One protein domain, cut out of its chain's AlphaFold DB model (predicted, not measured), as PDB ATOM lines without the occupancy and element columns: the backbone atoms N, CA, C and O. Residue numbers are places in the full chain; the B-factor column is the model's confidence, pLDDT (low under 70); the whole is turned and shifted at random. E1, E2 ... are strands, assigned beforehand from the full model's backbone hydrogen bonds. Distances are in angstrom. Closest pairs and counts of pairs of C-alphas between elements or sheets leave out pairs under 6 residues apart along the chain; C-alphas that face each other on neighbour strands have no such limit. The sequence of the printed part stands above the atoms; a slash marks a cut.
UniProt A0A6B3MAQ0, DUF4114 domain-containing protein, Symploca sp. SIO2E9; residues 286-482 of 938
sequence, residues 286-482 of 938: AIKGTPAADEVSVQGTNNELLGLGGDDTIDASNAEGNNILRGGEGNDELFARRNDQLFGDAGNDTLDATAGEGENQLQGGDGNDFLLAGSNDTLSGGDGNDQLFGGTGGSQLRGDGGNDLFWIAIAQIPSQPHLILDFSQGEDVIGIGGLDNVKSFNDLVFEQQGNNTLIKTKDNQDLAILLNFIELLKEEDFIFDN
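What this domain is: This is residues 286 to 482 of the 938 residues of the protein "DUF4114 domain-containing protein" of Symploca sp. SIO2E9 (UniProt A0A6B3MAQ0). The printed part is wound in stacked turns, a flattened solenoid: from E1 to E16 it passes back and forth between two twisted sheets that lie face to face as a sandwich. At the E15 and E16 end, the hairpins of E17, E18 and E19 extend the larger sheet, and E20 adds a last strand to the smaller. The larger sheet is mixed, in the order E1 E3 E5 E7 E9 E11 E13 E15 E19 E18 E17; the smaller, E2 E4 E6 E8 E10 E12 E14 E16 E20, is all parallel. The printed part has 197 residues, with no named helix and 20 strands, E1 to E20 in chain order; the class is all strand, though under half of the residues, 92, are in named elements. It is compact, with a radius of gyration of the C-alphas of 17.0 A, and elongated, spanning 50 by 31 by 29 A.

Where its parts are: Begin in the larger sheet at C-alpha 286, (29.603, -7.262, 34.627), where E1 runs to 288. Beside it find E3, residues 303 to 309, 18.7 A long, then E5, 324 to 329; E7, 341 to 346; E9, 361 to 366; E11, 378 to 383; E13, 396 to 401; E15, 418 to 420; E19, 462 to 466; E18, 452 to 457, 16.8 A; and E17, 444 to 449. In the other sheet look for E2, 295 to 297; E4, 313 to 315; E6, 333 to 335; E8, 350 to 352; E10, 370 to 372; E12, 387 to 389; E14, 405 to 410; E16, 429 to 433; and E20, 478 to 480, ending at C-alpha 480, (35.431, 33.734, 24.814).

How they stand to each other: In the larger sheet, look at E7 and E9, parallel at 4 degrees, with N 342 and O 361 2.8 A apart, within hydrogen-bond range. Farther along, E15 and E19 are parallel, with N 465 and O 418 at 2.7 A. E17, E18 and E19 form a meander, each strand the antiparallel neighbour of the one before; N 445 and O 456 are 2.8 A apart, and N 455 and O 464 2.8 A. In the smaller sheet, E8 and E10 are parallel, with N 372 and O 351 at 2.8 A. Between the sheets, the closest C-alphas of E8 and E9 are those of Leu 351 and Leu 362, 6.6 A apart. E1 and E20 are apart.

The domain as a whole: The two C-alphas farthest apart, those of Thr 290 and Asp 459, are 52.1 A apart. The printed part has no cut; the one long link, E19 to E20, has 11 residues. The mean pLDDT of the printed part is 91.6; find values under 70 at residues 299 to 302, 356 and 482.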
ATOM      1  N   ALA A 286      28.705  -7.558  35.738       73.69
ATOM      2  CA  ALA A 286      29.603  -7.262  34.627       73.69
ATOM      3  C   ALA A 286      28.899  -7.539  33.293       73.69
ATOM      4  O   ALA A 286      28.631  -8.699  32.955       73.69
ATOM      5  N   ILE A 287      28.638  -6.487  32.523       79.75
ATOM      6  CA  ILE A 287      28.054  -6.547  31.184       79.75
ATOM      7  C   ILE A 287      29.142  -6.200  30.177       79.75
ATOM      8  O   ILE A 287      29.793  -5.162  30.252       79.75
ATOM      9  N   LYS A 288      29.372  -7.134  29.255       86.75
ATOM     10  CA  LYS A 288      30.415  -7.040  28.235       86.75
ATOM     11  C   LYS A 288      29.772  -6.957  26.865       86.75
ATOM     12  O   LYS A 288      29.022  -7.869  26.508       86.75
ATOM     13  N   GLY A 289      30.127  -5.915  26.129       84.81
ATOM     14  CA  GLY A 289      29.944  -5.806  24.696       84.81
ATOM     15  C   GLY A 289      30.846  -6.771  23.929       84.81
ATOM     16  O   GLY A 289      31.333  -7.801  24.424       84.81
ATOM     17  N   THR A 290      31.040  -6.445  22.671       87.00
ATOM     18  CA  THR A 290      31.740  -7.183  21.640       87.00
ATOM     19  C   THR A 290      32.830  -6.293  21.035       87.00
ATOM     20  O   THR A 290      32.912  -5.118  21.325       87.00
ATOM     21  N   PRO A 291      33.723  -6.822  20.183       89.75
ATOM     22  CA  PRO A 291      34.687  -5.979  19.466       89.75
ATOM     23  C   PRO A 291      34.092  -5.152  18.302       89.75
ATOM     24  O   PRO A 291      34.813  -4.858  17.345       89.75
ATOM     25  N   ALA A 292      32.786  -4.899  18.288       87.25
ATOM     26  CA  ALA A 292      32.107  -4.049  17.316       87.25
ATOM     27  C   ALA A 292      31.245  -3.033  18.071       87.25
ATOM     28  O   ALA A 292      30.914  -3.296  19.209       87.25
ATOM     29  N   ALA A 293      30.823  -1.958  17.397       83.62
ATOM     30  CA  ALA A 293      29.960  -0.936  17.991       83.62
ATOM     31  C   ALA A 293      28.721  -1.543  18.676       83.62
ATOM     32  O   ALA A 293      27.903  -2.194  18.009       83.62
ATOM     33  N   ASP A 294      28.598  -1.293  19.973       81.12
ATOM     34  CA  ASP A 294      27.549  -1.784  20.854       81.12
ATOM     35  C   ASP A 294      26.824  -0.637  21.574       81.12
ATOM     36  O   ASP A 294      27.385   0.420  21.852       81.12
ATOM     37  N   GLU A 295      25.555  -0.868  21.913       84.19
ATOM     38  CA  GLU A 295      24.762   0.007  22.782       84.19
ATOM     39  C   GLU A 295      24.473  -0.755  24.083       84.19
ATOM     40  O   GLU A 295      23.804  -1.796  24.082       84.19
ATOM     41  N   VAL A 296      25.035  -0.278  25.194       81.88
ATOM     42  CA  VAL A 296      25.009  -0.937  26.502       81.88
ATOM     43  C   VAL A 296      24.369  -0.005  27.523       81.88
ATOM     44  O   VAL A 296      25.017   0.898  28.034       81.88
ATOM     45  N   SER A 297      23.110  -0.258  27.877       82.81
ATOM     46  CA  SER A 297      22.396   0.484  28.924       82.81
ATOM     47  C   SER A 297      22.053  -0.408  30.113       82.81
ATOM     48  O   SER A 297      21.668  -1.566  29.919       82.81
ATOM     49  N   VAL A 298      22.092   0.132  31.332       76.62
ATOM     50  CA  VAL A 298      21.700  -0.608  32.542       76.62
ATOM     51  C   VAL A 298      20.782   0.155  33.476       76.62
ATOM     52  O   VAL A 298      20.809   1.377  33.575       76.62
ATOM     53  N   GLN A 299      20.000  -0.629  34.214       68.50
ATOM     54  CA  GLN A 299      19.257  -0.217  35.398       68.50
ATOM     55  C   GLN A 299      19.744  -1.042  36.602       68.50
ATOM     56  O   GLN A 299      20.399  -2.071  36.434       68.50
ATOM     57  N   GLY A 300      19.410  -0.614  37.820       63.03
ATOM     58  CA  GLY A 300      19.873  -1.256  39.058       63.03
ATOM     59  C   GLY A 300      21.099  -0.563  39.653       63.03
ATOM     60  O   GLY A 300      21.418   0.558  39.262       63.03
ATOM     61  N   THR A 301      21.754  -1.203  40.625       64.06
ATOM     62  CA  THR A 301      22.870  -0.611  41.381       64.06
ATOM     63  C   THR A 301      24.210  -1.290  41.110       64.06
ATOM     64  O   THR A 301      24.275  -2.517  41.114       64.06
ATOM     65  N   ASN A 302      25.283  -0.497  41.003       68.31
ATOM     66  CA  ASN A 302      26.691  -0.938  41.020       68.31
ATOM     67  C   ASN A 302      27.096  -1.864  39.850       68.31
ATOM     68  O   ASN A 302      27.575  -2.978  40.058       68.31
ATOM     69  N   ASN A 303      26.957  -1.403  38.606       81.00
ATOM     70  CA  ASN A 303      27.289  -2.176  37.401       81.00
ATOM     71  C   ASN A 303      28.748  -1.993  36.936       81.00
ATOM     72  O   ASN A 303      29.376  -0.973  37.215       81.00
ATOM     73  N   GLU A 304      29.279  -2.969  36.190       87.44
ATOM     74  CA  GLU A 304      30.513  -2.820  35.397       87.44
ATOM     75  C   GLU A 304      30.179  -3.031  33.913       87.44
ATOM     76  O   GLU A 304      29.764  -4.122  33.518       87.44
ATOM     77  N   LEU A 305      30.351  -1.996  33.093       90.25
ATOM     78  CA  LEU A 305      30.012  -1.965  31.671       90.25
ATOM     79  C   LEU A 305      31.287  -1.853  30.841       90.25
ATOM     80  O   LEU A 305      32.120  -0.984  31.091       90.25
ATOM     81  N   LEU A 306      31.453  -2.755  29.875       90.69
ATOM     82  CA  LEU A 306      32.679  -2.893  29.090       90.69
ATOM     83  C   LEU A 306      32.332  -2.935  27.596       90.69
ATOM     84  O   LEU A 306      31.785  -3.950  27.163       90.69
ATOM     85  N   GLY A 307      32.671  -1.894  26.832       89.94
ATOM     86  CA  GLY A 307      32.461  -1.812  25.377       89.94
ATOM     87  C   GLY A 307      33.379  -2.759  24.601       89.94
ATOM     88  O   GLY A 307      32.914  -3.642  23.890       89.94
ATOM     89  N   LEU A 308      34.670  -2.758  24.959       92.38
ATOM     90  CA  LEU A 308      35.781  -3.517  24.361       92.38
ATOM     91  C   LEU A 308      36.368  -2.840  23.128       92.38
ATOM     92  O   LEU A 308      37.522  -2.427  23.187       92.38
ATOM     93  N   GLY A 309      35.666  -2.815  22.005       87.56
ATOM     94  CA  GLY A 309      36.130  -2.014  20.885       87.56
ATOM     95  C   GLY A 309      35.120  -1.917  19.760       87.56
ATOM     96  O   GLY A 309      34.211  -2.726  19.679       87.56
ATOM     97  N   GLY A 310      35.339  -0.995  18.829       91.12
ATOM     98  CA  GLY A 310      34.232  -0.409  18.072       91.12
ATOM     99  C   GLY A 310      33.834   0.915  18.715       91.12
ATOM    100  O   GLY A 310      34.307   1.210  19.792       91.12
ATOM    101  N   ASP A 311      33.048   1.734  18.016       92.38
ATOM    102  CA  ASP A 311      32.552   2.996  18.578       92.38
ATOM    103  C   ASP A 311      31.279   2.674  19.388       92.38
ATOM    104  O   ASP A 311      30.233   2.393  18.790       92.38
ATOM    105  N   ASP A 312      31.389   2.635  20.713       90.81
ATOM    106  CA  ASP A 312      30.375   2.127  21.639       90.81
ATOM    107  C   ASP A 312      29.574   3.247  22.318       90.81
ATOM    108  O   ASP A 312      30.048   4.360  22.530       90.81
ATOM    109  N   THR A 313      28.337   2.951  22.714       91.38
ATOM    110  CA  THR A 313      27.515   3.818  23.571       91.38
ATOM    111  C   THR A 313      27.208   3.080  24.866       91.38
ATOM    112  O   THR A 313      26.509   2.068  24.862       91.38
ATOM    113  N   ILE A 314      27.715   3.581  25.991       92.00
ATOM    114  CA  ILE A 314      27.579   2.965  27.311       92.00
ATOM    115  C   ILE A 314      26.842   3.922  28.245       92.00
ATOM    116  O   ILE A 314      27.340   4.994  28.574       92.00
ATOM    117  N   ASP A 315      25.669   3.518  28.724       89.75
ATOM    118  CA  ASP A 315      24.767   4.380  29.476       89.75
ATOM    119  C   ASP A 315      24.397   3.820  30.858       89.75
ATOM    120  O   ASP A 315      23.676   2.828  31.004       89.75
ATOM    121  N   ALA A 316      24.868   4.525  31.885       89.31
ATOM    122  CA  ALA A 316      24.506   4.353  33.286       89.31
ATOM    123  C   ALA A 316      23.819   5.606  33.870       89.31
ATOM    124  O   ALA A 316      23.672   5.715  35.085       89.31
ATOM    125  N   SER A 317      23.359   6.551  33.043       85.38
ATOM    126  CA  SER A 317      22.732   7.804  33.502       85.38
ATOM    127  C   SER A 317      21.421   7.600  34.284       85.38
ATOM    128  O   SER A 317      21.039   8.452  35.089       85.38
ATOM    129  N   ASN A 318      20.767   6.448  34.098       80.62
ATOM    130  CA  ASN A 318      19.581   6.013  34.846       80.62
ATOM    131  C   ASN A 318      19.877   4.910  35.882       80.62
ATOM    132  O   ASN A 318      18.957   4.434  36.550       80.62
ATOM    133  N   ALA A 319      21.135   4.488  36.018       78.31
ATOM    134  CA  ALA A 319      21.539   3.507  37.014       78.31
ATOM    135  C   ALA A 319      21.786   4.189  38.365       78.31
ATOM    136  O   ALA A 319      22.250   5.323  38.440       78.31
ATOM    137  N   GLU A 320      21.465   3.493  39.450       77.50
ATOM    138  CA  GLU A 320      21.778   3.952  40.802       77.50
ATOM    139  C   GLU A 320      23.114   3.330  41.259       77.50
ATOM    140  O   GLU A 320      23.692   2.466  40.592       77.50
ATOM    141  N   GLY A 321      23.631   3.758  42.409       76.81
ATOM    142  CA  GLY A 321      24.916   3.266  42.920       76.81
ATOM    143  C   GLY A 321      26.131   3.754  42.118       76.81
ATOM    144  O   GLY A 321      26.030   4.712  41.366       76.81
ATOM    145  N   ASN A 322      27.280   3.103  42.320       81.94
ATOM    146  CA  ASN A 322      28.580   3.492  41.775       81.94
ATOM    147  C   ASN A 322      28.971   2.539  40.636       81.94
ATOM    148  O   ASN A 322      29.452   1.418  40.869       81.94
ATOM    149  N   ASN A 323      28.757   2.973  39.402       87.75
ATOM    150  CA  ASN A 323      28.978   2.188  38.195       87.75
ATOM    151  C   ASN A 323      30.385   2.428  37.626       87.75
ATOM    152  O   ASN A 323      30.989   3.483  37.815       87.75
ATOM    153  N   ILE A 324      30.917   1.427  36.928       91.62
ATOM    154  CA  ILE A 324      32.185   1.507  36.196       91.62
ATOM    155  C   ILE A 324      31.882   1.315  34.715       91.62
ATOM    156  O   ILE A 324      31.343   0.280  34.334       91.62
ATOM    157  N   LEU A 325      32.238   2.292  33.890       95.19
ATOM    158  CA  LEU A 325      32.034   2.299  32.446       95.19
ATOM    159  C   LEU A 325      33.400   2.334  31.764       95.19
ATOM    160  O   LEU A 325      34.216   3.199  32.082       95.19
ATOM    161  N   ARG A 326      33.661   1.407  30.840       97.00
ATOM    162  CA  ARG A 326      34.877   1.390  30.015       97.00
ATOM    163  C   ARG A 326      34.515   1.273  28.543       97.00
ATOM    164  O   ARG A 326      33.913   0.260  28.185       97.00
ATOM    165  N   GLY A 327      34.899   2.261  27.740       95.12
ATOM    166  CA  GLY A 327      34.736   2.274  26.285       95.12
ATOM    167  C   GLY A 327      35.592   1.191  25.637       95.12
ATOM    168  O   GLY A 327      35.108   0.100  25.334       95.12
ATOM    169  N   GLY A 328      36.907   1.395  25.611       95.00
ATOM    170  CA  GLY A 328      37.861   0.422  25.088       95.00
ATOM    171  C   GLY A 328      38.600   0.968  23.872       95.00
ATOM    172  O   GLY A 328      39.212   2.022  23.952       95.00
ATOM    173  N   GLU A 329      38.678   0.208  22.775       94.56
ATOM    174  CA  GLU A 329      39.237   0.709  21.508       94.56
ATOM    175  C   GLU A 329      38.130   1.291  20.612       94.56
ATOM    176  O   GLU A 329      37.433   0.524  19.955       94.56
ATOM    177  N   GLY A 330      38.037   2.602  20.426       94.75
ATOM    178  CA  GLY A 330      36.933   3.190  19.666       94.75
ATOM    179  C   GLY A 330      36.754   4.663  19.960       94.75
ATOM    180  O   GLY A 330      37.521   5.221  20.716       94.75
ATOM    181  N   ASN A 331      35.816   5.330  19.294       94.25
ATOM    182  CA  ASN A 331      35.361   6.651  19.731       94.25
ATOM    183  C   ASN A 331      34.035   6.438  20.457       94.25
ATOM    184  O   ASN A 331      32.997   6.304  19.804       94.25
ATOM    185  N   ASP A 332      34.098   6.372  21.777       95.50
ATOM    186  CA  ASP A 332      33.018   5.880  22.618       95.50
ATOM    187  C   ASP A 332      32.240   7.024  23.281       95.50
ATOM    188  O   ASP A 332      32.766   8.107  23.541       95.50
ATOM    189  N   GLU A 333      30.965   6.784  23.580       94.75
ATOM    190  CA  GLU A 333      30.090   7.696  24.316       94.75
ATOM    191  C   GLU A 333      29.682   7.059  25.650       94.75
ATOM    192  O   GLU A 333      28.969   6.056  25.681       94.75
ATOM    193  N   LEU A 334      30.141   7.624  26.769       94.94
ATOM    194  CA  LEU A 334      29.901   7.104  28.115       94.94
ATOM    195  C   LEU A 334      29.052   8.089  28.922       94.94
ATOM    196  O   LEU A 334      29.456   9.233  29.125       94.94
ATOM    197  N   PHE A 335      27.920   7.628  29.453       92.50
ATOM    198  CA  PHE A 335      26.973   8.447  30.210       92.50
ATOM    199  C   PHE A 335      26.839   7.971  31.654       92.50
ATOM    200  O   PHE A 335      26.586   6.795  31.918       92.50
ATOM    201  N   ALA A 336      26.951   8.902  32.596       91.38
ATOM    202  CA  ALA A 336      26.931   8.625  34.026       91.38
ATOM    203  C   ALA A 336      26.032   9.584  34.805       91.38
ATOM    204  O   ALA A 336      25.620  10.642  34.321       91.38
ATOM    205  N   ARG A 337      25.742   9.207  36.050       87.81
ATOM    206  CA  ARG A 337      24.852   9.943  36.943       87.81
ATOM    207  C   ARG A 337      25.609  10.478  38.151       87.81
ATOM    208  O   ARG A 337      25.721  11.698  38.316       87.81
ATOM    209  N   ARG A 338      26.061   9.602  39.047       87.00
ATOM    210  CA  ARG A 338      26.601  10.014  40.347       87.00
ATOM    211  C   ARG A 338      27.551   8.964  40.910       87.00
ATOM    212  O   ARG A 338      27.167   7.813  41.031       87.00
ATOM    213  N   ASN A 339      28.713   9.400  41.401       87.06
ATOM    214  CA  ASN A 339      29.743   8.524  41.979       87.06
ATOM    215  C   ASN A 339      30.207   7.396  41.036       87.06
ATOM    216  O   ASN A 339      30.671   6.347  41.491       87.06
ATOM    217  N   ASP A 340      30.104   7.617  39.728       92.69
ATOM    218  CA  ASP A 340      30.501   6.661  38.703       92.69
ATOM    219  C   ASP A 340      31.953   6.891  38.256       92.69
ATOM    220  O   ASP A 340      32.533   7.967  38.436       92.69
ATOM    221  N   GLN A 341      32.544   5.866  37.644       95.00
ATOM    222  CA  GLN A 341      33.852   5.933  36.995       95.00
ATOM    223  C   GLN A 341      33.700   5.673  35.499       95.00
ATOM    224  O   GLN A 341      33.174   4.633  35.110       95.00
ATOM    225  N   LEU A 342      34.189   6.590  34.672       97.62
ATOM    226  CA  LEU A 342      34.147   6.510  33.216       97.62
ATOM    227  C   LEU A 342      35.578   6.491  32.686       97.62
ATOM    228  O   LEU A 342      36.380   7.359  33.035       97.62
ATOM    229  N   PHE A 343      35.873   5.517  31.834       97.75
ATOM    230  CA  PHE A 343      37.149   5.360  31.144       97.75
ATOM    231  C   PHE A 343      36.871   5.291  29.637       97.75
ATOM    232  O   PHE A 343      36.262   4.317  29.198       97.75
ATOM    233  N   GLY A 344      37.277   6.302  28.866       96.56
ATOM    234  CA  GLY A 344      37.217   6.252  27.396       96.56
ATOM    235  C   GLY A 344      38.184   5.205  26.837       96.56
ATOM    236  O   GLY A 344      37.804   4.346  26.052       96.56
ATOM    237  N   ASP A 345      39.372   5.141  27.441       97.62
ATOM    238  CA  ASP A 345      40.488   4.276  27.059       97.62
ATOM    239  C   ASP A 345      41.177   4.754  25.768       97.62
ATOM    240  O   ASP A 345      42.075   5.581  25.879       97.62
ATOM    241  N   ALA A 346      40.897   4.215  24.580       96.62
ATOM    242  CA  ALA A 346      41.645   4.556  23.368       96.62
ATOM    243  C   ALA A 346      40.752   4.989  22.203       96.62
ATOM    244  O   ALA A 346      40.178   4.149  21.518       96.62
ATOM    245  N   GLY A 347      40.849   6.263  21.838       96.81
ATOM    246  CA  GLY A 347      40.206   6.909  20.702       96.81
ATOM    247  C   GLY A 347      39.721   8.298  21.101       96.81
ATOM    248  O   GLY A 347      40.289   8.889  21.997       96.81
ATOM    249  N   ASN A 348      38.812   8.914  20.343       96.31
ATOM    250  CA  ASN A 348      38.333  10.262  20.688       96.31
ATOM    251  C   ASN A 348      36.963  10.132  21.344       96.31
ATOM    252  O   ASN A 348      35.949  10.092  20.644       96.31
ATOM    253  N   ASP A 349      36.958  10.067  22.664       97.69
ATOM    254  CA  ASP A 349      35.807   9.656  23.452       97.69
ATOM    255  C   ASP A 349      35.004  10.852  23.966       97.69
ATOM    256  O   ASP A 349      35.498  11.973  24.123       97.69
ATOM    257  N   THR A 350      33.723  10.617  24.236       95.62
ATOM    258  CA  THR A 350      32.825  11.566  24.894       95.62
ATOM    259  C   THR A 350      32.346  10.978  26.212       95.62
ATOM    260  O   THR A 350      31.646   9.972  26.240       95.62
ATOM    261  N   LEU A 351      32.704  11.620  27.321       96.38
ATOM    262  CA  LEU A 351      32.310  11.204  28.667       96.38
ATOM    263  C   LEU A 351      31.393  12.271  29.268       96.38
ATOM    264  O   LEU A 351      31.830  13.399  29.508       96.38
ATOM    265  N   ASP A 352      30.136  11.922  29.533       92.94
ATOM    266  CA  ASP A 352      29.095  12.839  29.994       92.94
ATOM    267  C   ASP A 352      28.529  12.431  31.362       92.94
ATOM    268  O   ASP A 352      27.879  11.399  31.521       92.94
ATOM    269  N   ALA A 353      28.749  13.281  32.364       92.44
ATOM    270  CA  ALA A 353      28.225  13.127  33.719       92.44
ATOM    271  C   ALA A 353      27.220  14.233  34.107       92.44
ATOM    272  O   ALA A 353      27.033  14.549  35.285       92.44
ATOM    273  N   THR A 354      26.578  14.872  33.126       87.88
ATOM    274  CA  THR A 354      25.677  16.015  33.351       87.88
ATOM    275  C   THR A 354      24.290  15.624  33.866       87.88
ATOM    276  O   THR A 354      23.573  16.483  34.386       87.88
ATOM    277  N   ALA A 355      23.911  14.345  33.769       77.00
ATOM    278  CA  ALA A 355      22.584  13.846  34.132       77.00
ATOM    279  C   ALA A 355      22.315  13.763  35.653       77.00
ATOM    280  O   ALA A 355      21.154  13.647  36.056       77.00
ATOM    281  N   GLY A 356      23.337  13.823  36.520       67.25
ATOM    282  CA  GLY A 356      23.173  13.571  37.960       67.25
ATOM    283  C   GLY A 356      23.791  14.594  38.919       67.25
ATOM    284  O   GLY A 356      24.134  15.719  38.558       67.25
ATOM    285  N   GLU A 357      23.859  14.218  40.203       73.06
ATOM    286  CA  GLU A 357      24.283  15.099  41.309       73.06
ATOM    287  C   GLU A 357      25.814  15.201  41.476       73.06
ATOM    288  O   GLU A 357      26.275  15.934  42.359       73.06
ATOM    289  N   GLY A 358      26.592  14.523  40.618       77.19
ATOM    290  CA  GLY A 358      28.042  14.690  40.519       77.19
ATOM    291  C   GLY A 358      28.903  13.661  41.264       77.19
ATOM    292  O   GLY A 358      28.481  12.529  41.476       77.19
ATOM    293  N   GLU A 359      30.110  14.063  41.680       88.56
ATOM    294  CA  GLU A 359      31.126  13.211  42.345       88.56
ATOM    295  C   GLU A 359      31.679  12.058  41.472       88.56
ATOM    296  O   GLU A 359      32.231  11.083  41.980       88.56
ATOM    297  N   ASN A 360      31.577  12.180  40.149       94.25
ATOM    298  CA  ASN A 360      32.062  11.198  39.183       94.25
ATOM    299  C   ASN A 360      33.565  11.361  38.889       94.25
ATOM    300  O   ASN A 360      34.157  12.429  39.092       94.25
ATOM    301  N   GLN A 361      34.181  10.297  38.377       96.50
ATOM    302  CA  GLN A 361      35.562  10.279  37.889       96.50
ATOM    303  C   GLN A 361      35.561   9.976  36.392       96.50
ATOM    304  O   GLN A 361      35.123   8.906  35.986       96.50
ATOM    305  N   LEU A 362      36.038  10.914  35.579       98.06
ATOM    306  CA  LEU A 362      36.074  10.804  34.123       98.06
ATOM    307  C   LEU A 362      37.533  10.784  33.665       98.06
ATOM    308  O   LEU A 362      38.300  11.690  34.005       98.06
ATOM    309  N   GLN A 363      37.904   9.773  32.890       98.44
ATOM    310  CA  GLN A 363      39.223   9.631  32.289       98.44
ATOM    311  C   GLN A 363      39.070   9.397  30.785       98.44
ATOM    312  O   GLN A 363      38.546   8.355  30.406       98.44
ATOM    313  N   GLY A 364      39.514  10.356  29.966       97.44
ATOM    314  CA  GLY A 364      39.478  10.261  28.501       97.44
ATOM    315  C   GLY A 364      40.375   9.128  28.013       97.44
ATOM    316  O   GLY A 364      39.886   8.044  27.721       97.44
ATOM    317  N   GLY A 365      41.690   9.301  28.136       97.62
ATOM    318  CA  GLY A 365      42.664   8.267  27.790       97.62
ATOM    319  C   GLY A 365      43.555   8.692  26.628       97.62
ATOM    320  O   GLY A 365      44.170   9.749  26.696       97.62
ATOM    321  N   ASP A 366      43.731   7.832  25.629       97.00
ATOM    322  CA  ASP A 366      44.517   8.122  24.428       97.00
ATOM    323  C   ASP A 366      43.610   8.721  23.337       97.00
ATOM    324  O   ASP A 366      42.899   7.975  22.675       97.00
ATOM    325  N   GLY A 367      43.754   9.998  22.993       97.31
ATOM    326  CA  GLY A 367      43.032  10.641  21.892       97.31
ATOM    327  C   GLY A 367      42.577  12.048  22.246       97.31
ATOM    328  O   GLY A 367      43.114  12.650  23.152       97.31
ATOM    329  N   ASN A 368      41.720  12.663  21.425       96.88
ATOM    330  CA  ASN A 368      41.242  14.025  21.698       96.88
ATOM    331  C   ASN A 368      39.830  13.932  22.252       96.88
ATOM    332  O   ASN A 368      38.866  13.868  21.481       96.88
ATOM    333  N   ASP A 369      39.734  13.947  23.568       98.06
ATOM    334  CA  ASP A 369      38.533  13.577  24.285       98.06
ATOM    335  C   ASP A 369      37.693  14.790  24.667       98.06
ATOM    336  O   ASP A 369      38.133  15.948  24.713       98.06
ATOM    337  N   PHE A 370      36.425  14.514  24.942       94.75
ATOM    338  CA  PHE A 370      35.450  15.502  25.353       94.75
ATOM    339  C   PHE A 370      34.788  15.081  26.664       94.75
ATOM    340  O   PHE A 370      33.985  14.154  26.705       94.75
ATOM    341  N   LEU A 371      35.106  15.783  27.754       96.69
ATOM    342  CA  LEU A 371      34.664  15.418  29.100       96.69
ATOM    343  C   LEU A 371      33.711  16.480  29.664       96.69
ATOM    344  O   LEU A 371      34.100  17.639  29.849       96.69
ATOM    345  N   LEU A 372      32.477  16.083  29.994       92.69
ATOM    346  CA  LEU A 372      31.464  16.935  30.619       92.69
ATOM    347  C   LEU A 372      31.227  16.562  32.081       92.69
ATOM    348  O   LEU A 372      30.603  15.550  32.395       92.69
ATOM    349  N   ALA A 373      31.656  17.435  32.990       91.88
ATOM    350  CA  ALA A 373      31.287  17.346  34.395       91.88
ATOM    351  C   ALA A 373      29.853  17.852  34.634       91.88
ATOM    352  O   ALA A 373      29.427  18.860  34.060       91.88
ATOM    353  N   GLY A 374      29.155  17.234  35.583       88.31
ATOM    354  CA  GLY A 374      27.949  17.778  36.198       88.31
ATOM    355  C   GLY A 374      28.286  18.740  37.345       88.31
ATOM    356  O   GLY A 374      28.141  19.967  37.230       88.31
ATOM    357  N   SER A 375      28.734  18.201  38.482       88.62
ATOM    358  CA  SER A 375      29.047  18.957  39.701       88.62
ATOM    359  C   SER A 375      30.078  18.241  40.585       88.62
ATOM    360  O   SER A 375      29.857  17.131  41.032       88.62
ATOM    361  N   ASN A 376      31.162  18.915  40.979       89.69
ATOM    362  CA  ASN A 376      32.178  18.354  41.894       89.69
ATOM    363  C   ASN A 376      32.819  17.046  41.383       89.69
ATOM    364  O   ASN A 376      33.231  16.205  42.181       89.69
ATOM    365  N   ASP A 377      32.905  16.882  40.066       95.44
ATOM    366  CA  ASP A 377      33.521  15.716  39.433       95.44
ATOM    367  C   ASP A 377      35.046  15.883  39.330       95.44
ATOM    368  O   ASP A 377      35.595  16.974  39.528       95.44
ATOM    369  N   THR A 378      35.744  14.794  39.016       96.94
ATOM    370  CA  THR A 378      37.184  14.784  38.725       96.94
ATOM    371  C   THR A 378      37.413  14.317  37.297       96.94
ATOM    372  O   THR A 378      37.002  13.216  36.947       96.94
ATOM    373  N   LEU A 379      38.057  15.148  36.478       98.06
ATOM    374  CA  LEU A 379      38.295  14.903  35.054       98.06
ATOM    375  C   LEU A 379      39.805  14.827  34.774       98.06
ATOM    376  O   LEU A 379      40.548  15.708  35.219       98.06
ATOM    377  N   SER A 380      40.225  13.823  34.003       98.25
ATOM    378  CA  SER A 380      41.551  13.700  33.373       98.25
ATOM    379  C   SER A 380      41.361  13.543  31.866       98.25
ATOM    380  O   SER A 380      40.700  12.587  31.462       98.25
ATOM    381  N   GLY A 381      41.921  14.453  31.069       96.81
ATOM    382  CA  GLY A 381      41.924  14.366  29.605       96.81
ATOM    383  C   GLY A 381      42.712  13.145  29.142       96.81
ATOM    384  O   GLY A 381      42.122  12.140  28.764       96.81
ATOM    385  N   GLY A 382      44.023  13.160  29.371       97.75
ATOM    386  CA  GLY A 382      44.908  12.051  29.033       97.75
ATOM    387  C   GLY A 382      45.934  12.473  27.987       97.75
ATOM    388  O   GLY A 382      46.508  13.553  28.082       97.75
ATOM    389  N   ASP A 383      46.255  11.591  27.045       95.69
ATOM    390  CA  ASP A 383      47.172  11.886  25.945       95.69
ATOM    391  C   ASP A 383      46.379  12.417  24.734       95.69
ATOM    392  O   ASP A 383      45.796  11.641  23.987       95.69
ATOM    393  N   GLY A 384      46.479  13.705  24.420       97.38
ATOM    394  CA  GLY A 384      45.872  14.324  23.240       97.38
ATOM    395  C   GLY A 384      45.384  15.738  23.528       97.38
ATOM    396  O   GLY A 384      45.861  16.363  24.455       97.38
ATOM    397  N   ASN A 385      44.582  16.334  22.639       97.56
ATOM    398  CA  ASN A 385      44.103  17.710  22.841       97.56
ATOM    399  C   ASN A 385      42.653  17.667  23.307       97.56
ATOM    400  O   ASN A 385      41.738  17.596  22.478       97.56
ATOM    401  N   ASP A 386      42.461  17.756  24.611       98.25
ATOM    402  CA  ASP A 386      41.185  17.442  25.232       98.25
ATOM    403  C   ASP A 386      40.359  18.692  25.510       98.25
ATOM    404  O   ASP A 386      40.858  19.818  25.624       98.25
ATOM    405  N   GLN A 387      39.046  18.512  25.623       95.94
ATOM    406  CA  GLN A 387      38.129  19.567  26.036       95.94
ATOM    407  C   GLN A 387      37.413  19.166  27.321       95.94
ATOM    408  O   GLN A 387      36.597  18.249  27.337       95.94
ATOM    409  N   LEU A 388      37.694  19.894  28.401       97.19
ATOM    410  CA  LEU A 388      37.195  19.589  29.739       97.19
ATOM    411  C   LEU A 388      36.217  20.666  30.203       97.19
ATOM    412  O   LEU A 388      36.587  21.831  30.363       97.19
ATOM    413  N   PHE A 389      34.974  20.278  30.476       94.00
ATOM    414  CA  PHE A 389      33.904  21.173  30.907       94.00
ATOM    415  C   PHE A 389      33.637  20.992  32.393       94.00
ATOM    416  O   PHE A 389      33.191  19.937  32.826       94.00
ATOM    417  N   GLY A 390      33.881  22.041  33.184       91.62
ATOM    418  CA  GLY A 390      33.813  21.967  34.646       91.62
ATOM    419  C   GLY A 390      32.408  21.840  35.242       91.62
ATOM    420  O   GLY A 390      32.281  21.475  36.412       91.62
ATOM    421  N   GLY A 391      31.353  22.107  34.470       90.25
ATOM    422  CA  GLY A 391      29.973  22.010  34.945       90.25
ATOM    423  C   GLY A 391      29.593  23.114  35.940       90.25
ATOM    424  O   GLY A 391      29.969  24.277  35.787       90.25
ATOM    425  N   THR A 392      28.785  22.774  36.947       86.25
ATOM    426  CA  THR A 392      28.131  23.747  37.854       86.25
ATOM    427  C   THR A 392      28.671  23.751  39.292       86.25
ATOM    428  O   THR A 392      28.402  24.688  40.057       86.25
ATOM    429  N   GLY A 393      29.445  22.728  39.665       86.44
ATOM    430  CA  GLY A 393      30.099  22.556  40.971       86.44
ATOM    431  C   GLY A 393      31.593  22.899  40.962       86.44
ATOM    432  O   GLY A 393      32.105  23.429  39.987       86.44
ATOM    433  N   GLY A 394      32.312  22.587  42.040       89.00
ATOM    434  CA  GLY A 394      33.760  22.811  42.171       89.00
ATOM    435  C   GLY A 394      34.596  21.645  41.647       89.00
ATOM    436  O   GLY A 394      35.316  21.017  42.418       89.00
ATOM    437  N   SER A 395      34.463  21.322  40.361       95.50
ATOM    438  CA  SER A 395      35.132  20.168  39.737       95.50
ATOM    439  C   SER A 395      36.659  20.321  39.653       95.50
ATOM    440  O   SER A 395      37.182  21.436  39.561       95.50
ATOM    441  N   GLN A 396      37.373  19.196  39.672       97.62
ATOM    442  CA  GLN A 396      38.825  19.115  39.490       97.62
ATOM    443  C   GLN A 396      39.138  18.715  38.049       97.62
ATOM    444  O   GLN A 396      38.601  17.726  37.565       97.62
ATOM    445  N   LEU A 397      40.000  19.473  37.376       98.12
ATOM    446  CA  LEU A 397      40.300  19.313  35.956       98.12
ATOM    447  C   LEU A 397      41.805  19.120  35.761       98.12
ATOM    448  O   LEU A 397      42.601  19.923  36.263       98.12
ATOM    449  N   ARG A 398      42.184  18.085  35.017       98.31
ATOM    450  CA  ARG A 398      43.555  17.816  34.586       98.31
ATOM    451  C   ARG A 398      43.574  17.546  33.085       98.31
ATOM    452  O   ARG A 398      42.820  16.694  32.637       98.31
ATOM    453  N   GLY A 399      44.390  18.281  32.339       95.62
ATOM    454  CA  GLY A 399      44.548  18.062  30.894       95.62
ATOM    455  C   GLY A 399      45.463  16.875  30.593       95.62
ATOM    456  O   GLY A 399      45.169  16.064  29.732       95.62
ATOM    457  N   ASP A 400      46.488  16.694  31.428       97.19
ATOM    458  CA  ASP A 400      47.610  15.783  31.239       97.19
ATOM    459  C   ASP A 400      48.489  16.173  30.039       97.19
ATOM    460  O   ASP A 400      49.385  17.011  30.180       97.19
ATOM    461  N   GLY A 401      48.349  15.509  28.897       91.44
ATOM    462  CA  GLY A 401      49.318  15.552  27.815       91.44
ATOM    463  C   GLY A 401      48.762  16.069  26.497       91.44
ATOM    464  O   GLY A 401      48.493  15.274  25.614       91.44
ATOM    465  N   GLY A 402      48.818  17.371  26.245       96.62
ATOM    466  CA  GLY A 402      48.617  17.927  24.908       96.62
ATOM    467  C   GLY A 402      48.340  19.417  24.947       96.62
ATOM    468  O   GLY A 402      49.017  20.125  25.683       96.62
ATOM    469  N   ASN A 403      47.461  19.911  24.071       97.31
ATOM    470  CA  ASN A 403      47.017  21.309  24.104       97.31
ATOM    471  C   ASN A 403      45.541  21.341  24.497       97.31
ATOM    472  O   ASN A 403      44.668  21.255  23.625       97.31
ATOM    473  N   ASP A 404      45.272  21.493  25.785       98.25
ATOM    474  CA  ASP A 404      43.943  21.242  26.326       98.25
ATOM    475  C   ASP A 404      43.113  22.517  26.447       98.25
ATOM    476  O   ASP A 404      43.622  23.638  26.560       98.25
ATOM    477  N   LEU A 405      41.792  22.359  26.423       96.62
ATOM    478  CA  LEU A 405      40.834  23.444  26.583       96.62
ATOM    479  C   LEU A 405      39.968  23.229  27.825       96.62
ATOM    480  O   LEU A 405      39.048  22.414  27.841       96.62
ATOM    481  N   PHE A 406      40.205  24.051  28.846       97.56
ATOM    482  CA  PHE A 406      39.465  24.026  30.106       97.56
ATOM    483  C   PHE A 406      38.302  25.020  30.084       97.56
ATOM    484  O   PHE A 406      38.495  26.230  30.244       97.56
ATOM    485  N   TRP A 407      37.074  24.534  29.934       95.00
ATOM    486  CA  TRP A 407      35.860  25.343  30.036       95.00
ATOM    487  C   TRP A 407      35.437  25.522  31.494       95.00
ATOM    488  O   TRP A 407      34.834  24.643  32.107       95.00
ATOM    489  N   ILE A 408      35.725  26.705  32.042       94.69
ATOM    490  CA  ILE A 408      35.513  27.015  33.467       94.69
ATOM    491  C   ILE A 408      34.185  27.719  33.766       94.69
ATOM    492  O   ILE A 408      33.891  28.017  34.921       94.69
ATOM    493  N   ALA A 409      33.418  28.071  32.733       91.44
ATOM    494  CA  ALA A 409      32.041  28.538  32.861       91.44
ATOM    495  C   ALA A 409      31.341  28.550  31.499       91.44
ATOM    496  O   ALA A 409      31.849  29.151  30.546       91.44
ATOM    497  N   ILE A 410      30.142  27.966  31.434       86.69
ATOM    498  CA  ILE A 410      29.245  28.044  30.275       86.69
ATOM    499  C   ILE A 410      27.827  28.342  30.747       86.69
ATOM    500  O   ILE A 410      27.289  27.628  31.586       86.69
ATOM    501  N   ALA A 411      27.226  29.403  30.197       83.19
ATOM    502  CA  ALA A 411      25.869  29.906  30.477       83.19
ATOM    503  C   ALA A 411      25.605  30.374  31.924       83.19
ATOM    504  O   ALA A 411      24.819  31.300  32.132       83.19
ATOM    505  N   GLN A 412      26.288  29.809  32.918       87.56
ATOM    506  CA  GLN A 412      26.185  30.151  34.329       87.56
ATOM    507  C   GLN A 412      27.544  30.101  35.036       87.56
ATOM    508  O   GLN A 412      28.495  29.481  34.568       87.56
ATOM    509  N   ILE A 413      27.628  30.818  36.157       90.12
ATOM    510  CA  ILE A 413      28.801  30.863  37.036       90.12
ATOM    511  C   ILE A 413      28.790  29.605  37.913       90.12
ATOM    512  O   ILE A 413      27.727  29.306  38.471       90.12
ATOM    513  N   PRO A 414      29.920  28.896  38.082       92.69
ATOM    514  CA  PRO A 414      29.959  27.726  38.945       92.69
ATOM    515  C   PRO A 414      29.718  28.115  40.410       92.69
ATOM    516  O   PRO A 414      30.050  29.210  40.870       92.69
ATOM    517  N   SER A 415      29.092  27.212  41.163       92.00
ATOM    518  CA  SER A 415      28.747  27.433  42.572       92.00
ATOM    519  C   SER A 415      29.971  27.450  43.500       92.00
ATOM    520  O   SER A 415      29.922  28.049  44.578       92.00
ATOM    521  N   GLN A 416      31.070  26.832  43.064       94.06
ATOM    522  CA  GLN A 416      32.401  26.855  43.669       94.06
ATOM    523  C   GLN A 416      33.439  26.926  42.539       94.06
ATOM    524  O   GLN A 416      33.168  26.400  41.464       94.06
ATOM    525  N   PRO A 417      34.614  27.550  42.737       96.62
ATOM    526  CA  PRO A 417      35.619  27.599  41.682       96.62
ATOM    527  C   PRO A 417      36.131  26.199  41.334       96.62
ATOM    528  O   PRO A 417      36.476  25.432  42.234       96.62
ATOM    529  N   HIS A 418      36.253  25.904  40.039       97.81
ATOM    530  CA  HIS A 418      36.934  24.696  39.570       97.81
ATOM    531  C   HIS A 418      38.419  24.724  39.943       97.81
ATOM    532  O   HIS A 418      39.017  25.797  40.053       97.81
ATOM    533  N   LEU A 419      39.043  23.562  40.095       97.81
ATOM    534  CA  LEU A 419      40.477  23.448  40.333       97.81
ATOM    535  C   LEU A 419      41.159  22.857  39.100       97.81
ATOM    536  O   LEU A 419      40.984  21.680  38.817       97.81
ATOM    537  N   ILE A 420      41.960  23.656  38.399       98.38
ATOM    538  CA  ILE A 420      42.775  23.182  37.276       98.38
ATOM    539  C   ILE A 420      44.157  22.806  37.813       98.38
ATOM    540  O   ILE A 420      44.823  23.625  38.458       98.38
ATOM    541  N   LEU A 421      44.561  21.558  37.591       97.44
ATOM    542  CA  LEU A 421      45.672  20.925  38.298       97.44
ATOM    543  C   LEU A 421      47.040  21.126  37.632       97.44
ATOM    544  O   LEU A 421      48.048  21.091  38.341       97.44
ATOM    545  N   ASP A 422      47.083  21.343  36.317       96.69
ATOM    546  CA  ASP A 422      48.306  21.225  35.512       96.69
ATOM    547  C   ASP A 422      48.439  22.215  34.337       96.69
ATOM    548  O   ASP A 422      49.357  22.064  33.540       96.69
ATOM    549  N   PHE A 423      47.615  23.267  34.285       97.88
ATOM    550  CA  PHE A 423      47.618  24.269  33.207       97.88
ATOM    551  C   PHE A 423      49.026  24.729  32.761       97.88
ATOM    552  O   PHE A 423      49.774  25.350  33.533       97.88
ATOM    553  N   SER A 424      49.336  24.512  31.483       95.94
ATOM    554  CA  SER A 424      50.575  24.871  30.794       95.94
ATOM    555  C   SER A 424      50.364  26.074  29.863       95.94
ATOM    556  O   SER A 424      49.766  25.983  28.790       95.94
ATOM    557  N   GLN A 425      50.876  27.253  30.246       95.25
ATOM    558  CA  GLN A 425      50.714  28.467  29.433       95.25
ATOM    559  C   GLN A 425      51.377  28.320  28.050       95.25
ATOM    560  O   GLN A 425      52.595  28.165  27.941       95.25
ATOM    561  N   GLY A 426      50.589  28.525  26.992       90.44
ATOM    562  CA  GLY A 426      51.042  28.479  25.599       90.44
ATOM    563  C   GLY A 426      50.868  27.118  24.923       90.44
ATOM    564  O   GLY A 426      51.104  27.035  23.715       90.44
ATOM    565  N   GLU A 427      50.444  26.110  25.683       94.06
ATOM    566  CA  GLU A 427      49.926  24.827  25.197       94.06
ATOM    567  C   GLU A 427      48.410  24.800  25.437       94.06
ATOM    568  O   GLU A 427      47.644  24.717  24.478       94.06
ATOM    569  N   ASP A 428      47.983  25.079  26.671       97.94
ATOM    570  CA  ASP A 428      46.578  25.029  27.077       97.94
ATOM    571  C   ASP A 428      45.847  26.366  26.948       97.94
ATOM    572  O   ASP A 428      46.436  27.458  26.935       97.94
ATOM    573  N   VAL A 429      44.517  26.281  26.924       97.06
ATOM    574  CA  VAL A 429      43.603  27.416  26.799       97.06
ATOM    575  C   VAL A 429      42.442  27.303  27.790       97.06
ATOM    576  O   VAL A 429      41.962  26.222  28.113       97.06
ATOM    577  N   ILE A 430      41.954  28.445  28.273       97.44
ATOM    578  CA  ILE A 430      40.810  28.537  29.185       97.44
ATOM    579  C   ILE A 430      39.588  29.087  28.438       97.44
ATOM    580  O   ILE A 430      39.593  30.211  27.933       97.44
ATOM    581  N   GLY A 431      38.513  28.306  28.390       94.50
ATOM    582  CA  GLY A 431      37.245  28.662  27.760       94.50
ATOM    583  C   GLY A 431      36.246  29.287  28.736       94.50
ATOM    584  O   GLY A 431      36.042  28.792  29.847       94.50
ATOM    585  N   ILE A 432      35.585  30.373  28.319       92.75
ATOM    586  CA  ILE A 432      34.456  30.985  29.038       92.75
ATOM    587  C   ILE A 432      33.355  31.360  28.044       92.75
ATOM    588  O   ILE A 432      33.607  32.083  27.077       92.75
ATOM    589  N   GLY A 433      32.119  30.928  28.303       87.38
ATOM    590  CA  GLY A 433      31.021  31.091  27.355       87.38
ATOM    591  C   GLY A 433      29.650  31.369  27.951       87.38
ATOM    592  O   GLY A 433      29.370  31.077  29.106       87.38
ATOM    593  N   GLY A 434      28.762  31.993  27.172       80.12
ATOM    594  CA  GLY A 434      27.345  32.155  27.533       80.12
ATOM    595  C   GLY A 434      27.033  33.076  28.727       80.12
ATOM    596  O   GLY A 434      25.864  33.333  28.989       80.12
ATOM    597  N   LEU A 435      28.034  33.632  29.420       85.56
ATOM    598  CA  LEU A 435      27.841  34.542  30.555       85.56
ATOM    599  C   LEU A 435      27.525  35.970  30.107       85.56
ATOM    600  O   LEU A 435      28.208  36.527  29.248       85.56
ATOM    601  N   ASP A 436      26.539  36.620  30.724       84.44
ATOM    602  CA  ASP A 436      26.184  38.011  30.401       84.44
ATOM    603  C   ASP A 436      27.260  39.026  30.820       84.44
ATOM    604  O   ASP A 436      27.474  40.026  30.128       84.44
ATOM    605  N   ASN A 437      27.948  38.774  31.937       86.56
ATOM    606  CA  ASN A 437      28.913  39.683  32.566       86.56
ATOM    607  C   ASN A 437      30.376  39.460  32.138       86.56
ATOM    608  O   ASN A 437      31.219  40.295  32.472       86.56
ATOM    609  N   VAL A 438      30.685  38.403  31.378       90.38
ATOM    610  CA  VAL A 438      32.045  38.090  30.909       90.38
ATOM    611  C   VAL A 438      32.035  37.874  29.399       90.38
ATOM    612  O   VAL A 438      31.538  36.863  28.917       90.38
ATOM    613  N   LYS A 439      32.568  38.837  28.634       88.75
ATOM    614  CA  LYS A 439      32.623  38.768  27.158       88.75
ATOM    615  C   LYS A 439      34.040  38.884  26.595       88.75
ATOM    616  O   LYS A 439      34.223  38.779  25.386       88.75
ATOM    617  N   SER A 440      35.025  39.177  27.438       92.88
ATOM    618  CA  SER A 440      36.416  39.371  27.034       92.88
ATOM    619  C   SER A 440      37.371  39.212  28.213       92.88
ATOM    620  O   SER A 440      36.963  39.315  29.370       92.88
ATOM    621  N   PHE A 441      38.669  39.101  27.919       95.19
ATOM    622  CA  PHE A 441      39.734  39.033  28.926       95.19
ATOM    623  C   PHE A 441      39.698  40.209  29.910       95.19
ATOM    624  O   PHE A 441      39.974  40.062  31.098       95.19
ATOM    625  N   ASN A 442      39.284  41.389  29.439       95.00
ATOM    626  CA  ASN A 442      39.180  42.577  30.280       95.00
ATOM    627  C   ASN A 442      38.081  42.483  31.341       95.00
ATOM    628  O   ASN A 442      38.029  43.376  32.184       95.00
ATOM    629  N   ASP A 443      37.186  41.493  31.285       95.38
ATOM    630  CA  ASP A 443      36.091  41.281  32.241       95.38
ATOM    631  C   ASP A 443      36.460  40.352  33.402       95.38
ATOM    632  O   ASP A 443      35.657  40.167  34.320       95.38
ATOM    633  N   LEU A 444      37.699  39.858  33.402       97.12
ATOM    634  CA  LEU A 444      38.257  39.001  34.437       97.12
ATOM    635  C   LEU A 444      39.126  39.778  35.435       97.12
ATOM    636  O   LEU A 444      39.674  40.846  35.149       97.12
ATOM    637  N   VAL A 445      39.246  39.215  36.633       96.75
ATOM    638  CA  VAL A 445      40.128  39.649  37.716       96.75
ATOM    639  C   VAL A 445      40.949  38.442  38.159       96.75
ATOM    640  O   VAL A 445      40.395  37.381  38.422       96.75
ATOM    641  N   PHE A 446      42.266  38.620  38.266       97.12
ATOM    642  CA  PHE A 446      43.199  37.567  38.667       97.12
ATOM    643  C   PHE A 446      43.807  37.887  40.035       97.12
ATOM    644  O   PHE A 446      44.295  39.000  40.256       97.12
ATOM    645  N   GLU A 447      43.783  36.922  40.951       96.75
ATOM    646  CA  GLU A 447      44.281  37.064  42.321       96.75
ATOM    647  C   GLU A 447      45.290  35.954  42.649       96.75
ATOM    648  O   GLU A 447      44.951  34.774  42.655       96.75
ATOM    649  N   GLN A 448      46.536  36.324  42.957       97.38
ATOM    650  CA  GLN A 448      47.551  35.356  43.383       97.38
ATOM    651  C   GLN A 448      47.319  34.937  44.842       97.38
ATOM    652  O   GLN A 448      47.342  35.773  45.749       97.38
ATOM    653  N   GLN A 449      47.191  33.634  45.078       93.44
ATOM    654  CA  GLN A 449      46.999  33.015  46.389       93.44
ATOM    655  C   GLN A 449      48.114  31.997  46.661       93.44
ATOM    656  O   GLN A 449      48.029  30.824  46.307       93.44
ATOM    657  N   GLY A 450      49.208  32.452  47.283       94.25
ATOM    658  CA  GLY A 450      50.396  31.612  47.461       94.25
ATOM    659  C   GLY A 450      50.996  31.232  46.105       94.25
ATOM    660  O   GLY A 450      51.374  32.124  45.349       94.25
ATOM    661  N   ASN A 451      51.054  29.932  45.805       94.44
ATOM    662  CA  ASN A 451      51.515  29.416  44.511       94.44
ATOM    663  C   ASN A 451      50.389  29.268  43.475       94.44
ATOM    664  O   ASN A 451      50.667  28.815  42.377       94.44
ATOM    665  N   ASN A 452      49.147  29.637  43.797       97.25
ATOM    666  CA  ASN A 452      47.986  29.421  42.929       97.25
ATOM    667  C   ASN A 452      47.452  30.747  42.382       97.25
ATOM    668  O   ASN A 452      47.590  31.782  43.040       97.25
ATOM    669  N   THR A 453      46.776  30.711  41.236       97.81
ATOM    670  CA  THR A 453      46.110  31.883  40.646       97.81
ATOM    671  C   THR A 453      44.601  31.670  40.604       97.81
ATOM    672  O   THR A 453      44.125  30.757  39.943       97.81
ATOM    673  N   LEU A 454      43.840  32.519  41.296       97.94
ATOM    674  CA  LEU A 454      42.376  32.522  41.273       97.94
ATOM    675  C   LEU A 454      41.870  33.437  40.145       97.94
ATOM    676  O   LEU A 454      42.251  34.610  40.072       97.94
ATOM    677  N   ILE A 455      40.992  32.905  39.294       97.94
ATOM    678  CA  ILE A 455      40.308  33.599  38.200       97.94
ATOM    679  C   ILE A 455      38.896  33.957  38.653       97.94
ATOM    680  O   ILE A 455      38.146  33.111  39.142       97.94
ATOM    681  N   LYS A 456      38.533  35.227  38.483       97.06
ATOM    682  CA  LYS A 456      37.283  35.797  38.983       97.06
ATOM    683  C   LYS A 456      36.649  36.701  37.944       97.06
ATOM    684  O   LYS A 456      37.329  37.256  37.083       97.06
ATOM    685  N   THR A 457      35.359  36.943  38.086       95.62
ATOM    686  CA  THR A 457      34.654  38.006  37.371       95.62
ATOM    687  C   THR A 457      34.922  39.383  38.006       95.62
ATOM    688  O   THR A 457      35.344  39.501  39.162       95.62
ATOM    689  N   LYS A 458      34.628  40.475  37.284       93.81
ATOM    690  CA  LYS A 458      34.693  41.858  37.817       93.81
ATOM    691  C   LYS A 458      33.800  42.126  39.028       93.81
ATOM    692  O   LYS A 458      34.107  43.010  39.826       93.81
ATOM    693  N   ASP A 459      32.687  41.414  39.140       91.81
ATOM    694  CA  ASP A 459      31.784  41.434  40.289       91.81
ATOM    695  C   ASP A 459      32.203  40.458  41.402       91.81
ATOM    696  O   ASP A 459      31.471  40.295  42.376       91.81
ATOM    697  N   ASN A 460      33.433  39.931  41.326       92.31
ATOM    698  CA  ASN A 460      34.102  39.159  42.371       92.31
ATOM    699  C   ASN A 460      33.416  37.809  42.649       92.31
ATOM    700  O   ASN A 460      33.346  37.381  43.802       92.31
ATOM    701  N   GLN A 461      32.914  37.167  41.592       94.69
ATOM    702  CA  GLN A 461      32.514  35.762  41.599       94.69
ATOM    703  C   GLN A 461      33.702  34.910  41.146       94.69
ATOM    704  O   GLN A 461      34.395  35.276  40.197       94.69
ATOM    705  N   ASP A 462      33.951  33.811  41.844       96.31
ATOM    706  CA  ASP A 462      35.084  32.929  41.577       96.31
ATOM    707  C   ASP A 462      34.719  31.947  40.447       96.31
ATOM    708  O   ASP A 462      33.602  31.436  40.422       96.31
ATOM    709  N   LEU A 463      35.635  31.722  39.499       96.62
ATOM    710  CA  LEU A 463      35.427  30.825  38.352       96.62
ATOM    711  C   LEU A 463      36.301  29.574  38.458       96.62
ATOM    712  O   LEU A 463      35.800  28.456  38.423       96.62
ATOM    713  N   ALA A 464      37.612  29.761  38.616       97.94
ATOM    714  CA  ALA A 464      38.563  28.660  38.713       97.94
ATOM    715  C   ALA A 464      39.842  29.063  39.451       97.94
ATOM    716  O   ALA A 464      40.210  30.238  39.492       97.94
ATOM    717  N   ILE A 465      40.545  28.078  39.997       98.38
ATOM    718  CA  ILE A 465      41.867  28.187  40.604       98.38
ATOM    719  C   ILE A 465      42.839  27.380  39.746       98.38
ATOM    720  O   ILE A 465      42.660  26.179  39.577       98.38
ATOM    721  N   LEU A 466      43.893  28.027  39.254       98.38
ATOM    722  CA  LEU A 466      45.037  27.354  38.641       98.38
ATOM    723  C   LEU A 466      46.032  26.973  39.741       98.38
ATOM    724  O   LEU A 466      46.599  27.854  40.406       98.38
ATOM    725  N   LEU A 467      46.224  25.674  39.964       96.19
ATOM    726  CA  LEU A 467      47.122  25.155  40.990       96.19
ATOM    727  C   LEU A 467      48.588  25.338  40.568       96.19
ATOM    728  O   LEU A 467      48.952  25.108  39.423       96.19
ATOM    729  N   ASN A 468      49.450  25.756  41.500       94.69
ATOM    730  CA  ASN A 468      50.890  25.957  41.275       94.69
ATOM    731  C   ASN A 468      51.265  26.920  40.124       94.69
ATOM    732  O   ASN A 468      52.428  26.977  39.719       94.69
ATOM    733  N   PHE A 469      50.317  27.731  39.651       95.38
ATOM    734  CA  PHE A 469      50.536  28.733  38.618       95.38
ATOM    735  C   PHE A 469      50.842  30.118  39.214       95.38
ATOM    736  O   PHE A 469      50.015  30.729  39.904       95.38
ATOM    737  N   ILE A 470      52.035  30.641  38.915       93.56
ATOM    738  CA  ILE A 470      52.536  31.947  39.397       93.56
ATOM    739  C   ILE A 470      52.856  32.938  38.268       93.56
ATOM    740  O   ILE A 470      53.379  34.028  38.520       93.56
ATOM    741  N   GLU A 471      52.630  32.541  37.015       92.75
ATOM    742  CA  GLU A 471      52.916  33.377  35.852       92.75
ATOM    743  C   GLU A 471      51.773  34.364  35.567       92.75
ATOM    744  O   GLU A 471      50.711  34.335  36.187       92.75
ATOM    745  N   LEU A 472      52.004  35.307  34.649       92.25
ATOM    746  CA  LEU A 472      50.978  36.268  34.246       92.25
ATOM    747  C   LEU A 472      50.159  35.697  33.090       92.25
ATOM    748  O   LEU A 472      50.692  35.528  31.992       92.25
ATOM    749  N   LEU A 473      48.863  35.504  33.330       96.25
ATOM    750  CA  LEU A 473      47.883  35.185  32.295       96.25
ATOM    751  C   LEU A 473      47.734  36.334  31.285       96.25
ATOM    752  O   LEU A 473      47.812  37.520  31.634       96.25
ATOM    753  N   LYS A 474      47.500  35.978  30.025       95.06
ATOM    754  CA  LYS A 474      47.373  36.872  28.873       95.06
ATOM    755  C   LYS A 474      46.078  36.586  28.123       95.06
ATOM    756  O   LYS A 474      45.484  35.531  28.259       95.06
ATOM    757  N   GLU A 475      45.680  37.517  27.259       94.88
ATOM    758  CA  GLU A 475      44.487  37.363  26.416       94.88
ATOM    759  C   GLU A 475      44.554  36.138  25.487       94.88
ATOM    760  O   GLU A 475      43.516  35.575  25.173       94.88
ATOM    761  N   GLU A 476      45.755  35.709  25.086       94.00
ATOM    762  CA  GLU A 476      45.967  34.511  24.254       94.00
ATOM    763  C   GLU A 476      45.718  33.187  24.992       94.00
ATOM    764  O   GLU A 476      45.496  32.181  24.331       94.00
ATOM    765  N   ASP A 477      45.680  33.203  26.329       96.38
ATOM    766  CA  ASP A 477      45.413  32.018  27.156       96.38
ATOM    767  C   ASP A 477      43.903  31.730  27.282       96.38
ATOM    768  O   ASP A 477      43.504  30.814  27.997       96.38
ATOM    769  N   PHE A 478      43.044  32.542  26.648       96.06
ATOM    770  CA  PHE A 478      41.592  32.479  26.808       96.06
ATOM    771  C   PHE A 478      40.842  32.449  25.479       96.06
ATOM    772  O   PHE A 478      41.166  33.175  24.536       96.06
ATOM    773  N   ILE A 479      39.735  31.709  25.464       92.88
ATOM    774  CA  ILE A 479      38.702  31.784  24.431       92.88
ATOM    775  C   ILE A 479      37.393  32.251  25.073       92.88
ATOM    776  O   ILE A 479      36.956  31.729  26.096       92.88
ATOM    777  N   PHE A 480      36.758  33.244  24.444       90.69
ATOM    778  CA  PHE A 480      35.431  33.734  24.814       90.69
ATOM    779  C   PHE A 480      34.456  33.418  23.685       90.69
ATOM    780  O   PHE A 480      34.436  34.126  22.674       90.69
ATOM    781  N   ASP A 481      33.658  32.366  23.844       79.94
ATOM    782  CA  ASP A 481      32.708  31.928  22.822       79.94
ATOM    783  C   ASP A 481      31.352  31.572  23.441       79.94
ATOM    784  O   ASP A 481      31.279  31.026  24.529       79.94
ATOM    785  N   ASN A 482      30.260  31.884  22.746       66.88
ATOM    786  CA  ASN A 482      28.918  31.436  23.126       66.88
ATOM    787  C   ASN A 482      28.571  30.074  22.510       66.88
ATOM    788  O   ASN A 482      27.395  29.713  22.511       66.88
TER     789      ASN A 482